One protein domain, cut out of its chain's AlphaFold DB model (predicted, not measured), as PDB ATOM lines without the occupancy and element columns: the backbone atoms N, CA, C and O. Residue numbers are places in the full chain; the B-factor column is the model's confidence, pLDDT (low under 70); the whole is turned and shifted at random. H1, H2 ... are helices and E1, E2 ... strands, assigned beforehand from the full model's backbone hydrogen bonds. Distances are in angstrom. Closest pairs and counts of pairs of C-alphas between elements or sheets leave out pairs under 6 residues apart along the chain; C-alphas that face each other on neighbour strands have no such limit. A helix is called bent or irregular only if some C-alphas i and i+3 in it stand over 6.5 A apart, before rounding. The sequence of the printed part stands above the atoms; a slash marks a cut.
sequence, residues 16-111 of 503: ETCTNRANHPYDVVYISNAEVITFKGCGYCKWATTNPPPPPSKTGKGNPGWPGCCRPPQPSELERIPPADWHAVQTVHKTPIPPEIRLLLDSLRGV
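Overview. This is residues 16 to 111 of the 503 residues of an uncharacterized protein of Pyrrhoderma noxium (UniProt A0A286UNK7). This is an elongated body built largely of loops, with a small two-stranded hairpin, E1 and E2, and the short helix H1 towards one end, and H3 and H4 meeting at a steep tilt towards the other. A long loop, residues 51 to 74, leads from H1 to the short H2, and residues 106 to 111 of H4 stick out. The 96 printed residues hold, in order, E1, E2, H1, H2, H3 and H4; the sheet, order E1 - E2, is antiparallel, the class is mostly helix, and under half of the residues are in named elements. The whole is only just compact, close to loose, with a radius of gyration of the C-alphas of 14.8 A and spans of 50 by 27 by 20 A.

Arrangement. Begin with E1, residues 16 to 18, and E2, residues 28 to 31, a hairpin of antiparallel strands at 139 degrees. Look at N 16 and O 30, 2.9 A apart, and at N 18 and O 28, 2.8 A apart, both within hydrogen-bond range. Next comes H1, residues 43 to 50; its closest C-alpha to E2 is that of Gly 43, 7.7 A from that of Tyr 30. H2, residues 75 to 80, is apart from H1. H3, residues 83 to 93, is apart from H2 although a tight link of 2 residues joins them. H4, residues 99 to 111, touches H3 with residues 101 to 105 alone; the closest C-alphas are those of Pro 83 and Ile 101, 5.9 A apart. H3 and H4 run opposite ways at a steep tilt of 59 degrees. In H1 and H4 every O i to N i+4 pair is within hydrogen-bond range; in H3 5 of 7 are, and in H2 0 of 2, beside 1 of 3 O i to N i+3 pairs.

Along the chain. Find C-alpha 16 at (223.099, 232.941, 189.364), where E1 begins its 6.7 A; E2 runs 10.1 A. H1 starts at C-alpha 43, (227.416, 222.284, 193.573), and is 10.7 A long. H2, 10.2 A, and H3, 15.6 A, are irregular: C-alphas 76 and 79 are 7.2 A apart, and C-alphas 84 and 87 are 7.3 A apart. H4 runs 19.0 A to C-alpha 111 at (245.746, 212.216, 168.099).

Size, cuts and confidence. The two C-alphas farthest apart are those of Ser 57 and Val 111, at 51.5 A. The printed part has no cut. The links E2 to H1, 11 residues, and H1 to H2, 24 residues, are long. Look for low confidence at residues 53 to 59, under pLDDT 70 in this model; the mean of the printed part is 91.1.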
ATOM      1  N   GLU A  16     224.425 233.091 188.765       96.12
ATOM      2  CA  GLU A  16     223.099 232.941 189.364       96.12
ATOM      3  C   GLU A  16     223.231 232.593 190.848       96.12
ATOM      4  O   GLU A  16     224.296 232.170 191.299       96.12
ATOM      5  N   THR A  17     222.161 232.796 191.613       96.81
ATOM      6  CA  THR A  17     222.125 232.503 193.050       96.81
ATOM      7  C   THR A  17     221.126 231.385 193.300       96.81
ATOM      8  O   THR A  17     219.969 231.471 192.901       96.81
ATOM      9  N   CYS A  18     221.577 230.313 193.940       96.69
ATOM     10  CA  CYS A  18     220.735 229.212 194.375       96.69
ATOM     11  C   CYS A  18     220.252 229.500 195.792       96.69
ATOM     12  O   CYS A  18     221.067 229.720 196.686       96.69
ATOM     13  N   THR A  19     218.938 229.471 195.985       96.81
ATOM     14  CA  THR A  19     218.257 229.732 197.262       96.81
ATOM     15  C   THR A  19     217.659 228.454 197.865       96.81
ATOM     16  O   THR A  19     216.820 228.517 198.762       96.81
ATOM     17  N   ASN A  20     218.062 227.270 197.378       94.12
ATOM     18  CA  ASN A  20     217.503 225.995 197.827       94.12
ATOM     19  C   ASN A  20     218.021 225.611 199.223       94.12
ATOM     20  O   ASN A  20     218.969 224.836 199.380       94.12
ATOM     21  N   ARG A  21     217.328 226.129 200.243       91.81
ATOM     22  CA  ARG A  21     217.671 225.938 201.656       91.81
ATOM     23  C   ARG A  21     217.575 224.496 202.151       91.81
ATOM     24  O   ARG A  21     218.135 224.183 203.196       91.81
ATOM     25  N   ALA A  22     216.917 223.610 201.403       89.44
ATOM     26  CA  ALA A  22     216.892 222.188 201.737       89.44
ATOM     27  C   ALA A  22     218.271 221.537 201.536       89.44
ATOM     28  O   ALA A  22     218.668 220.660 202.301       89.44
ATOM     29  N   ASN A  23     219.033 221.991 200.537       91.31
ATOM     30  CA  ASN A  23     220.308 221.375 200.171       91.31
ATOM     31  C   ASN A  23     221.526 222.083 200.773       91.31
ATOM     32  O   ASN A  23     222.588 221.465 200.874       91.31
ATOM     33  N   HIS A  24     221.395 223.353 201.162       91.56
ATOM     34  CA  HIS A  24     222.467 224.151 201.759       91.56
ATOM     35  C   HIS A  24     221.898 225.296 202.623       91.56
ATOM     36  O   HIS A  24     220.854 225.841 202.289       91.56
ATOM     37  N   PRO A  25     222.559 225.708 203.720       90.75
ATOM     38  CA  PRO A  25     221.967 226.650 204.681       90.75
ATOM     39  C   PRO A  25     222.005 228.138 204.271       90.75
ATOM     40  O   PRO A  25     221.301 228.946 204.871       90.75
ATOM     41  N   TYR A  26     222.814 228.519 203.282       93.56
ATOM     42  CA  TYR A  26     223.014 229.906 202.820       93.56
ATOM     43  C   TYR A  26     222.791 230.023 201.317       93.56
ATOM     44  O   TYR A  26     222.883 229.024 200.621       93.56
ATOM     45  N   ASP A  27     222.550 231.219 200.788       95.75
ATOM     46  CA  ASP A  27     222.417 231.408 199.343       95.75
ATOM     47  C   ASP A  27     223.766 231.182 198.640       95.75
ATOM     48  O   ASP A  27     224.793 231.748 199.021       95.75
ATOM     49  N   VAL A  28     223.782 230.327 197.614       94.56
ATOM     50  CA  VAL A  28     225.015 229.908 196.933       94.56
ATOM     51  C   VAL A  28     225.068 230.514 195.547       94.56
ATOM     52  O   VAL A  28     224.235 230.223 194.693       94.56
ATOM     53  N   VAL A  29     226.099 231.307 195.287       94.88
ATOM     54  CA  VAL A  29     226.370 231.831 193.951       94.88
ATOM     55  C   VAL A  29     227.009 230.743 193.090       94.88
ATOM     56  O   VAL A  29     228.021 230.152 193.467       94.88
ATOM     57  N   TYR A  30     226.450 230.501 191.911       94.31
ATOM     58  CA  TYR A  30     226.928 229.510 190.955       94.31
ATOM     59  C   TYR A  30     226.943 230.057 189.523       94.31
ATOM     60  O   TYR A  30     226.542 231.193 189.262       94.31
ATOM     61  N   ILE A  31     227.459 229.258 188.586       93.19
ATOM     62  CA  ILE A  31     227.519 229.598 187.162       93.19
ATOM     63  C   ILE A  31     226.568 228.667 186.400       93.19
ATOM     64  O   ILE A  31     226.731 227.446 186.445       93.19
ATOM     65  N   SER A  32     225.568 229.221 185.711       90.69
ATOM     66  CA  SER A  32     224.560 228.425 184.987       90.69
ATOM     67  C   SER A  32     225.021 228.002 183.590       90.69
ATOM     68  O   SER A  32     224.739 226.887 183.155       90.69
ATOM     69  N   ASN A  33     225.826 228.841 182.932       87.56
ATOM     70  CA  ASN A  33     226.370 228.597 181.590       87.56
ATOM     71  C   ASN A  33     227.864 228.259 181.628       87.56
ATOM     72  O   ASN A  33     228.659 228.873 180.923       87.56
ATOM     73  N   ALA A  34     228.267 227.341 182.508       87.31
ATOM     74  CA  ALA A  34     229.633 226.827 182.507       87.31
ATOM     75  C   ALA A  34     229.848 225.889 181.317       87.31
ATOM     76  O   ALA A  34     229.086 224.941 181.144       87.31
ATOM     77  N   GLU A  35     230.907 226.133 180.542       89.56
ATOM     78  CA  GLU A  35     231.388 225.204 179.503       89.56
ATOM     79  C   GLU A  35     231.781 223.846 180.107       89.56
ATOM     80  O   GLU A  35     231.679 222.806 179.469       89.56
ATOM     81  N   VAL A  36     232.192 223.867 181.376       92.62
ATOM     82  CA  VAL A  36     232.662 222.710 182.136       92.62
ATOM     83  C   VAL A  36     231.522 222.172 182.999       92.62
ATOM     84  O   VAL A  36     231.033 222.869 183.898       92.62
ATOM     85  N   ILE A  37     231.121 220.922 182.758       93.50
ATOM     86  CA  ILE A  37     229.946 220.288 183.382       93.50
ATOM     87  C   ILE A  37     230.078 220.263 184.907       93.50
ATOM     88  O   ILE A  37     229.109 220.542 185.623       93.50
ATOM     89  N   THR A  38     231.282 220.008 185.423       94.25
ATOM     90  CA  THR A  38     231.576 219.998 186.865       94.25
ATOM     91  C   THR A  38     231.151 221.300 187.552       94.25
ATOM     92  O   THR A  38     230.573 221.249 188.638       94.25
ATOM     93  N   PHE A  39     231.311 222.453 186.892       94.19
ATOM     94  CA  PHE A  39     230.995 223.781 187.440       94.19
ATOM     95  C   PHE A  39     229.595 224.296 187.093       94.19
ATOM     96  O   PHE A  39     229.214 225.379 187.541       94.19
ATOM     97  N   LYS A  40     228.835 223.557 186.280       94.19
ATOM     98  CA  LYS A  40     227.484 223.950 185.887       94.19
ATOM     99  C   LYS A  40     226.508 223.723 187.041       94.19
ATOM    100  O   LYS A  40     226.374 222.591 187.515       94.19
ATOM    101  N   GLY A  41     225.808 224.776 187.454       95.06
ATOM    102  CA  GLY A  41     224.789 224.705 188.505       95.06
ATOM    103  C   GLY A  41     225.337 224.828 189.933       95.06
ATOM    104  O   GLY A  41     226.539 224.949 190.161       95.06
ATOM    105  N   CYS A  42     224.436 224.797 190.917       96.25
ATOM    106  CA  CYS A  42     224.800 224.809 192.333       96.25
ATOM    107  C   CYS A  42     225.434 223.472 192.743       96.25
ATOM    108  O   CYS A  42     224.777 222.428 192.712       96.25
ATOM    109  N   GLY A  43     226.699 223.498 193.174       95.38
ATOM    110  CA  GLY A  43     227.416 222.284 193.573       95.38
ATOM    111  C   GLY A  43     226.814 221.577 194.793       95.38
ATOM    112  O   GLY A  43     226.896 220.356 194.878       95.38
ATOM    113  N   TYR A  44     226.147 222.290 195.704       95.62
ATOM    114  CA  TYR A  44     225.432 221.658 196.823       95.62
ATOM    115  C   TYR A  44     224.202 220.888 196.353       95.62
ATOM    116  O   TYR A  44     224.000 219.748 196.763       95.62
ATOM    117  N   CYS A  45     223.406 221.469 195.452       94.94
ATOM    118  CA  CYS A  45     222.265 220.760 194.876       94.94
ATOM    119  C   CYS A  45     222.730 219.528 194.092       94.94
ATOM    120  O   CYS A  45     222.193 218.446 194.295       94.94
ATOM    121  N   LYS A  46     223.789 219.661 193.282       95.44
ATOM    122  CA  LYS A  46     224.369 218.540 192.525       95.44
ATOM    123  C   LYS A  46     224.826 217.392 193.435       95.44
ATOM    124  O   LYS A  46     224.556 216.226 193.144       95.44
ATOM    125  N   TRP A  47     225.474 217.714 194.558       94.31
ATOM    126  CA  TRP A  47     225.854 216.712 195.556       94.31
ATOM    127  C   TRP A  47     224.640 216.016 196.168       94.31
ATOM    128  O   TRP A  47     224.634 214.789 196.240       94.31
ATOM    129  N   ALA A  48     223.618 216.777 196.569       93.06
ATOM    130  CA  ALA A  48     222.397 216.236 197.162       93.06
ATOM    131  C   ALA A  48     221.631 215.321 196.192       93.06
ATOM    132  O   ALA A  48     221.058 214.328 196.620       93.06
ATOM    133  N   THR A  49     221.664 215.604 194.886       93.31
ATOM    134  CA  THR A  49     221.078 214.722 193.865       93.31
ATOM    135  C   THR A  49     221.819 213.388 193.755       93.31
ATOM    136  O   THR A  49     221.194 212.356 193.549       93.31
ATOM    137  N   THR A  50     223.147 213.397 193.889       92.44
ATOM    138  CA  THR A  50     223.971 212.184 193.716       92.44
ATOM    139  C   THR A  50     224.063 211.357 194.996       92.44
ATOM    140  O   THR A  50     224.185 210.138 194.945       92.44
ATOM    141  N   ASN A  51     224.024 212.017 196.151       90.12
ATOM    142  CA  ASN A  51     224.047 211.386 197.462       90.12
ATOM    143  C   ASN A  51     222.804 211.885 198.219       90.12
ATOM    144  O   ASN A  51     222.924 212.831 199.010       90.12
ATOM    145  N   PRO A  52     221.611 211.329 197.928       81.00
ATOM    146  CA  PRO A  52     220.383 211.758 198.581       81.00
ATOM    147  C   PRO A  52     220.565 211.638 200.097       81.00
ATOM    148  O   PRO A  52     220.989 210.579 200.574       81.00
ATOM    149  N   PRO A  53     220.331 212.718 200.868       68.25
ATOM    150  CA  PRO A  53     220.510 212.648 202.303       68.25
ATOM    151  C   PRO A  53     219.553 211.599 202.890       68.25
ATOM    152  O   PRO A  53     218.432 211.447 202.393       68.25
ATOM    153  N   PRO A  54     219.954 210.902 203.969       61.69
ATOM    154  CA  PRO A  54     219.004 210.152 204.779       61.69
ATOM    155  C   PRO A  54     217.876 211.089 205.269       61.69
ATOM    156  O   PRO A  54     218.064 212.309 205.272       61.69
ATOM    157  N   PRO A  55     216.706 210.541 205.654       68.56
ATOM    158  CA  PRO A  55     215.443 211.261 205.857       68.56
ATOM    159  C   PRO A  55     215.533 212.607 206.620       68.56
ATOM    160  O   PRO A  55     216.443 212.826 207.419       68.56
ATOM    161  N   PRO A  56     214.549 213.507 206.407       64.19
ATOM    162  CA  PRO A  56     214.670 214.976 206.334       64.19
ATOM    163  C   PRO A  56     215.096 215.745 207.598       64.19
ATOM    164  O   PRO A  56     215.070 216.971 207.598       64.19
ATOM    165  N   SER A  57     215.517 215.089 208.678       67.31
ATOM    166  CA  SER A  57     215.864 215.773 209.930       67.31
ATOM    167  C   SER A  57     217.262 216.416 209.942       67.31
ATOM    168  O   SER A  57     217.604 217.110 210.899       67.31
ATOM    169  N   LYS A  58     218.085 216.219 208.898       63.78
ATOM    170  CA  LYS A  58     219.474 216.731 208.820       63.78
ATOM    171  C   LYS A  58     219.828 217.399 207.485       63.78
ATOM    172  O   LYS A  58     220.988 217.390 207.064       63.78
ATOM    173  N   THR A  59     218.849 217.983 206.805       63.91
ATOM    174  CA  THR A  59     219.044 218.684 205.528       63.91
ATOM    175  C   THR A  59     219.991 219.883 205.694       63.91
ATOM    176  O   THR A  59     219.850 220.711 206.591       63.91
ATOM    177  N   GLY A  60     221.038 219.945 204.865       70.88
ATOM    178  CA  GLY A  60     221.946 221.093 204.742       70.88
ATOM    179  C   GLY A  60     223.267 221.040 205.524       70.88
ATOM    180  O   GLY A  60     224.274 221.505 204.995       70.88
ATOM    181  N   LYS A  61     223.334 220.461 206.735       79.56
ATOM    182  CA  LYS A  61     224.580 220.500 207.547       79.56
ATOM    183  C   LYS A  61     225.653 219.491 207.118       79.56
ATOM    184  O   LYS A  61     226.829 219.722 207.371       79.56
ATOM    185  N   GLY A  62     225.262 218.396 206.469       87.69
ATOM    186  CA  GLY A  62     226.174 217.335 206.024       87.69
ATOM    187  C   GLY A  62     226.553 217.389 204.545       87.69
ATOM    188  O   GLY A  62     227.124 216.428 204.046       87.69
ATOM    189  N   ASN A  63     226.193 218.452 203.820       92.25
ATOM    190  CA  ASN A  63     226.441 218.549 202.386       92.25
ATOM    191  C   ASN A  63     227.771 219.278 202.120       92.25
ATOM    192  O   ASN A  63     227.812 220.505 202.229       92.25
ATOM    193  N   PRO A  64     228.854 218.572 201.750       93.50
ATOM    194  CA  PRO A  64     230.145 219.197 201.489       93.50
ATOM    195  C   PRO A  64     230.190 219.920 200.129       93.50
ATOM    196  O   PRO A  64     231.190 220.563 199.812       93.50
ATOM    197  N   GLY A  65     229.142 219.806 199.307       94.25
ATOM    198  CA  GLY A  65     229.111 220.318 197.942       94.25
ATOM    199  C   GLY A  65     229.906 219.460 196.953       94.25
ATOM    200  O   GLY A  65     230.703 218.597 197.326       94.25
ATOM    201  N   TRP A  66     229.663 219.701 195.663       95.88
ATOM    202  CA  TRP A  66     230.270 218.937 194.573       95.88
ATOM    203  C   TRP A  66     231.795 219.147 194.484       95.88
ATOM    204  O   TRP A  66     232.240 220.308 194.450       95.88
ATOM    205  N   PRO A  67     232.593 218.061 194.402       95.50
ATOM    206  CA  PRO A  67     234.046 218.136 194.275       95.50
ATOM    207  C   PRO A  67     234.443 218.842 192.977       95.50
ATOM    208  O   PRO A  67     233.825 218.667 191.929       95.50
ATOM    209  N   GLY A  68     235.449 219.708 193.049       90.75
ATOM    210  CA  GLY A  68     235.920 220.492 191.909       90.75
ATOM    211  C   GLY A  68     235.061 221.715 191.581       90.75
ATOM    212  O   GLY A  68     235.569 222.630 190.948       90.75
ATOM    213  N   CYS A  69     233.817 221.812 192.064       91.50
ATOM    214  CA  CYS A  69     232.990 223.013 191.913       91.50
ATOM    215  C   CYS A  69     233.097 223.927 193.139       91.50
ATOM    216  O   CYS A  69     233.655 225.019 193.050       91.50
ATOM    217  N   CYS A  70     232.581 223.471 194.283       90.38
ATOM    218  CA  CYS A  70     232.484 224.279 195.506       90.38
ATOM    219  C   CYS A  70     233.722 224.160 196.399       90.38
ATOM    220  O   CYS A  70     233.998 225.062 197.184       90.38
ATOM    221  N   ARG A  71     234.471 223.063 196.273       94.06
ATOM    222  CA  ARG A  71     235.668 222.780 197.068       94.06
ATOM    223  C   ARG A  71     236.680 221.948 196.274       94.06
ATOM    224  O   ARG A  71     236.286 221.316 195.286       94.06
ATOM    225  N   PRO A  72     237.942 221.882 196.725       95.75
ATOM    226  CA  PRO A  72     238.917 220.947 196.180       95.75
ATOM    227  C   PRO A  72     238.415 219.492 196.274       95.75
ATOM    228  O   PRO A  72     237.832 219.122 197.305       95.75
ATOM    229  N   PRO A  73     238.593 218.671 195.222       96.81
ATOM    230  CA  PRO A  73     238.292 217.244 195.294       96.81
ATOM    231  C   PRO A  73     239.196 216.521 196.298       96.81
ATOM    232  O   PRO A  73     240.387 216.819 196.389       96.81
ATOM    233  N   GLN A  74     238.629 215.558 197.026       96.75
ATOM    234  CA  GLN A  74     239.393 214.604 197.838       96.75
ATOM    235  C   GLN A  74     239.877 213.419 196.982       96.75
ATOM    236  O   GLN A  74     239.294 213.172 195.925       96.75
ATOM    237  N   PRO A  75     240.887 212.642 197.426       95.62
ATOM    238  CA  PRO A  75     241.393 211.483 196.681       95.62
ATOM    239  C   PRO A  75     240.320 210.444 196.314       95.62
ATOM    240  O   PRO A  75     240.336 209.904 195.216       95.62
ATOM    241  N   SER A  76     239.337 210.219 197.187       95.50
ATOM    242  CA  SER A  76     238.207 209.308 196.938       95.50
ATOM    243  C   SER A  76     237.141 209.870 195.989       95.50
ATOM    244  O   SER A  76     236.177 209.189 195.654       95.50
ATOM    245  N   GLU A  77     237.273 211.128 195.576       95.25
ATOM    246  CA  GLU A  77     236.287 211.847 194.766       95.25
ATOM    247  C   GLU A  77     236.833 212.257 193.403       95.25
ATOM    248  O   GLU A  77     236.096 212.843 192.609       95.25
ATOM    249  N   LEU A  78     238.107 211.961 193.129       95.75
ATOM    250  CA  LEU A  78     238.756 212.268 191.856       95.75
ATOM    251  C   LEU A  78     237.969 211.636 190.694       95.75
ATOM    252  O   LEU A  78     237.701 212.290 189.691       95.75
ATOM    253  N   GLU A  79     237.480 210.409 190.873       95.19
ATOM    254  CA  GLU A  79     236.694 209.686 189.865       95.19
ATOM    255  C   GLU A  79     235.353 210.357 189.522       95.19
ATOM    256  O   GLU A  79     234.812 210.150 188.438       95.19
ATOM    257  N   ARG A  80     234.812 211.206 190.412       94.88
ATOM    258  CA  ARG A  80     233.554 211.933 190.160       94.88
ATOM    259  C   ARG A  80     233.736 213.121 189.211       94.88
ATOM    260  O   ARG A  80     232.739 213.712 188.789       94.88
ATOM    261  N   ILE A  81     234.976 213.507 188.905       96.62
ATOM    262  CA  ILE A  81     235.294 214.606 187.989       96.62
ATOM    263  C   ILE A  81     235.652 214.015 186.619       96.62
ATOM    264  O   ILE A  81     236.663 213.316 186.508       96.62
ATOM    265  N   PRO A  82     234.886 214.329 185.555       96.38
ATOM    266  CA  PRO A  82     235.199 213.877 184.204       96.38
ATOM    267  C   PRO A  82     236.621 214.280 183.781       96.38
ATOM    268  O   PRO A  82     237.010 215.426 184.024       96.38
ATOM    269  N   PRO A  83     237.386 213.413 183.085       95.69
ATOM    270  CA  PRO A  83     238.750 213.709 182.637       95.69
ATOM    271  C   PRO A  83     238.914 215.066 181.933       95.69
ATOM    272  O   PRO A  83     239.864 215.796 182.205       95.69
ATOM    273  N   ALA A  84     237.949 215.447 181.089       94.62
ATOM    274  CA  ALA A  84     237.955 216.713 180.351       94.62
ATOM    275  C   ALA A  84     237.904 217.965 181.254       94.62
ATOM    276  O   ALA A  84     238.417 219.024 180.883       94.62
ATOM    277  N   ASP A  85     237.340 217.847 182.457       95.75
ATOM    278  CA  ASP A  85     237.096 218.974 183.362       95.75
ATOM    279  C   ASP A  85     238.308 219.275 184.267       95.75
ATOM    280  O   ASP A  85     238.375 220.331 184.913       95.75
ATOM    281  N   TRP A  86     239.307 218.387 184.299       95.81
ATOM    282  CA  TRP A  86     240.423 218.446 185.249       95.81
ATOM    283  C   TRP A  86     241.302 219.688 185.130       95.81
ATOM    284  O   TRP A  86     241.726 220.233 186.150       95.81
ATOM    285  N   HIS A  87     241.536 220.204 183.922       94.44
ATOM    286  CA  HIS A  87     242.292 221.449 183.750       94.44
ATOM    287  C   HIS A  87     241.592 222.653 184.396       94.44
ATOM    288  O   HIS A  87     242.244 223.532 184.975       94.44
ATOM    289  N   ALA A  88     240.261 222.696 184.334       93.81
ATOM    290  CA  ALA A  88     239.494 223.755 184.971       93.81
ATOM    291  C   ALA A  88     239.544 223.622 186.498       93.81
ATOM    292  O   ALA A  88     239.796 224.617 187.185       93.81
ATOM    293  N   VAL A  89     239.402 222.399 187.018       95.38
ATOM    294  CA  VAL A  89     239.518 222.104 188.455       95.38
ATOM    295  C   VAL A  89     240.902 222.477 188.989       95.38
ATOM    296  O   VAL A  89     240.987 223.235 189.957       95.38
ATOM    297  N   GLN A  90     241.977 222.072 188.307       95.94
ATOM    298  CA  GLN A  90     243.349 222.469 188.641       95.94
ATOM    299  C   GLN A  90     243.505 223.991 188.664       95.94
ATOM    300  O   GLN A  90     244.149 224.552 189.551       95.94
ATOM    301  N   THR A  91     242.911 224.700 187.706       93.62
ATOM    302  CA  THR A  91     243.080 226.154 187.636       93.62
ATOM    303  C   THR A  91     242.344 226.879 188.762       93.62
ATOM    304  O   THR A  91     242.892 227.848 189.306       93.62
ATOM    305  N   VAL A  92     241.132 226.425 189.101       92.38
ATOM    306  CA  VAL A  92     240.268 227.032 190.126       92.38
ATOM    307  C   VAL A  92     240.746 226.689 191.536       92.38
ATOM    308  O   VAL A  92     240.934 227.602 192.333       92.38
ATOM    309  N   HIS A  93     240.985 225.408 191.820       94.50
ATOM    310  CA  HIS A  93     241.285 224.914 193.172       94.50
ATOM    311  C   HIS A  93     242.771 224.667 193.431       94.50
ATOM    312  O   HIS A  93     243.140 224.335 194.551       94.50
ATOM    313  N   LYS A  94     243.633 224.825 192.418       95.81
ATOM    314  CA  LYS A  94     245.081 224.545 192.506       95.81
ATOM    315  C   LYS A  94     245.414 223.096 192.866       95.81
ATOM    316  O   LYS A  94     246.516 222.814 193.320       95.81
ATOM    317  N   THR A  95     244.495 222.170 192.611       95.88
ATOM    318  CA  THR A  95     244.727 220.739 192.804       95.88
ATOM    319  C   THR A  95     245.524 220.157 191.636       95.88
ATOM    320  O   THR A  95     245.171 220.428 190.484       95.88
ATOM    321  N   PRO A  96     246.584 219.369 191.883       96.81
ATOM    322  CA  PRO A  96     247.315 218.704 190.809       96.81
ATOM    323  C   PRO A  96     246.398 217.731 190.057       96.81
ATOM    324  O   PRO A  96     245.518 217.115 190.653       96.81
ATOM    325  N   ILE A  97     246.596 217.611 188.741       97.38
ATOM    326  CA  ILE A  97     245.885 216.616 187.926       97.38
ATOM    327  C   ILE A  97     246.473 215.236 188.257       97.38
ATOM    328  O   ILE A  97     247.699 215.098 188.174       97.38
ATOM    329  N   PRO A  98     245.646 214.233 188.609       97.19
ATOM    330  CA  PRO A  98     246.117 212.873 188.849       97.19
ATOM    331  C   PRO A  98     246.875 212.305 187.636       97.19
ATOM    332  O   PRO A  98     246.522 212.622 186.493       97.19
ATOM    333  N   PRO A  99     247.925 211.493 187.849       96.62
ATOM    334  CA  PRO A  99     248.785 211.020 186.769       96.62
ATOM    335  C   PRO A  99     248.016 210.193 185.733       96.62
ATOM    336  O   PRO A  99     248.245 210.385 184.540       96.62
ATOM    337  N   GLU A 100     247.057 209.357 186.146       96.12
ATOM    338  CA  GLU A 100     246.240 208.572 185.213       96.12
ATOM    339  C   GLU A 100     245.420 209.456 184.258       96.12
ATOM    340  O   GLU A 100     245.376 209.216 183.051       96.12
ATOM    341  N   ILE A 101     244.841 210.542 184.771       96.56
ATOM    342  CA  ILE A 101     244.062 211.490 183.967       96.56
ATOM    343  C   ILE A 101     244.980 212.336 183.088       96.56
ATOM    344  O   ILE A 101     244.633 212.646 181.947       96.56
ATOM    345  N   ARG A 102     246.166 212.698 183.588       95.88
ATOM    346  CA  ARG A 102     247.162 213.430 182.804       95.88
ATOM    347  C   ARG A 102     247.595 212.630 181.576       95.88
ATOM    348  O   ARG A 102     247.591 213.186 180.483       95.88
ATOM    349  N   LEU A 103     247.871 211.335 181.735       95.81
ATOM    350  CA  LEU A 103     248.210 210.444 180.621       95.81
ATOM    351  C   LEU A 103     247.070 210.337 179.600       95.81
ATOM    352  O   LEU A 103     247.319 210.365 178.395       95.81
ATOM    353  N   LEU A 104     245.819 210.272 180.065       95.06
ATOM    354  CA  LEU A 104     244.651 210.235 179.185       95.06
ATOM    355  C   LEU A 104     244.501 211.535 178.376       95.06
ATOM    356  O   LEU A 104     244.273 211.495 177.166       95.06
ATOM    357  N   LEU A 105     244.663 212.689 179.027       94.12
ATOM    358  CA  LEU A 105     244.602 213.998 178.374       94.12
ATOM    359  C   LEU A 105     245.757 214.205 177.385       94.12
ATOM    360  O   LEU A 105     245.538 214.756 176.305       94.12
ATOM    361  N   ASP A 106     246.963 213.752 177.728       93.25
ATOM    362  CA  ASP A 106     248.134 213.834 176.852       93.25
ATOM    363  C   ASP A 106     247.977 212.912 175.626       93.25
ATOM    364  O   ASP A 106     248.273 213.326 174.502       93.25
ATOM    365  N   SER A 107     247.405 211.714 175.804       93.81
ATOM    366  CA  SER A 107     247.074 210.793 174.706       93.81
ATOM    367  C   SER A 107     246.064 211.400 173.723       93.81
ATOM    368  O   SER A 107     246.291 211.402 172.511       93.81
ATOM    369  N   LEU A 108     244.991 212.017 174.232       90.12
ATOM    370  CA  LEU A 108     243.980 212.681 173.399       90.12
ATOM    371  C   LEU A 108     244.551 213.863 172.601       90.12
ATOM    372  O   LEU A 108     244.137 214.102 171.466       90.12
ATOM    373  N   ARG A 109     245.529 214.591 173.157       88.75
ATOM    374  CA  ARG A 109     246.216 215.673 172.431       88.75
ATOM    375  C   ARG A 109     247.068 215.140 171.282       88.75
ATOM    376  O   ARG A 109     247.081 215.759 170.217       88.75
ATOM    377  N   GLY A 110     247.726 213.995 171.472       81.69
ATOM    378  CA  GLY A 110     248.578 213.368 170.457       81.69
ATOM    379  C   GLY A 110     247.836 212.995 169.169       81.69
ATOM    380  O   GLY A 110     248.394 213.125 168.082       81.69
ATOM    381  N   VAL A 111     246.556 212.624 169.265       73.56
ATOM    382  CA  VAL A 111     245.746 212.216 168.099       73.56
ATOM    383  C   VAL A 111     245.423 213.392 167.167       73.56
ATOM    384  O   VAL A 111     245.260 213.207 165.967       73.56
TER     385      VAL A 111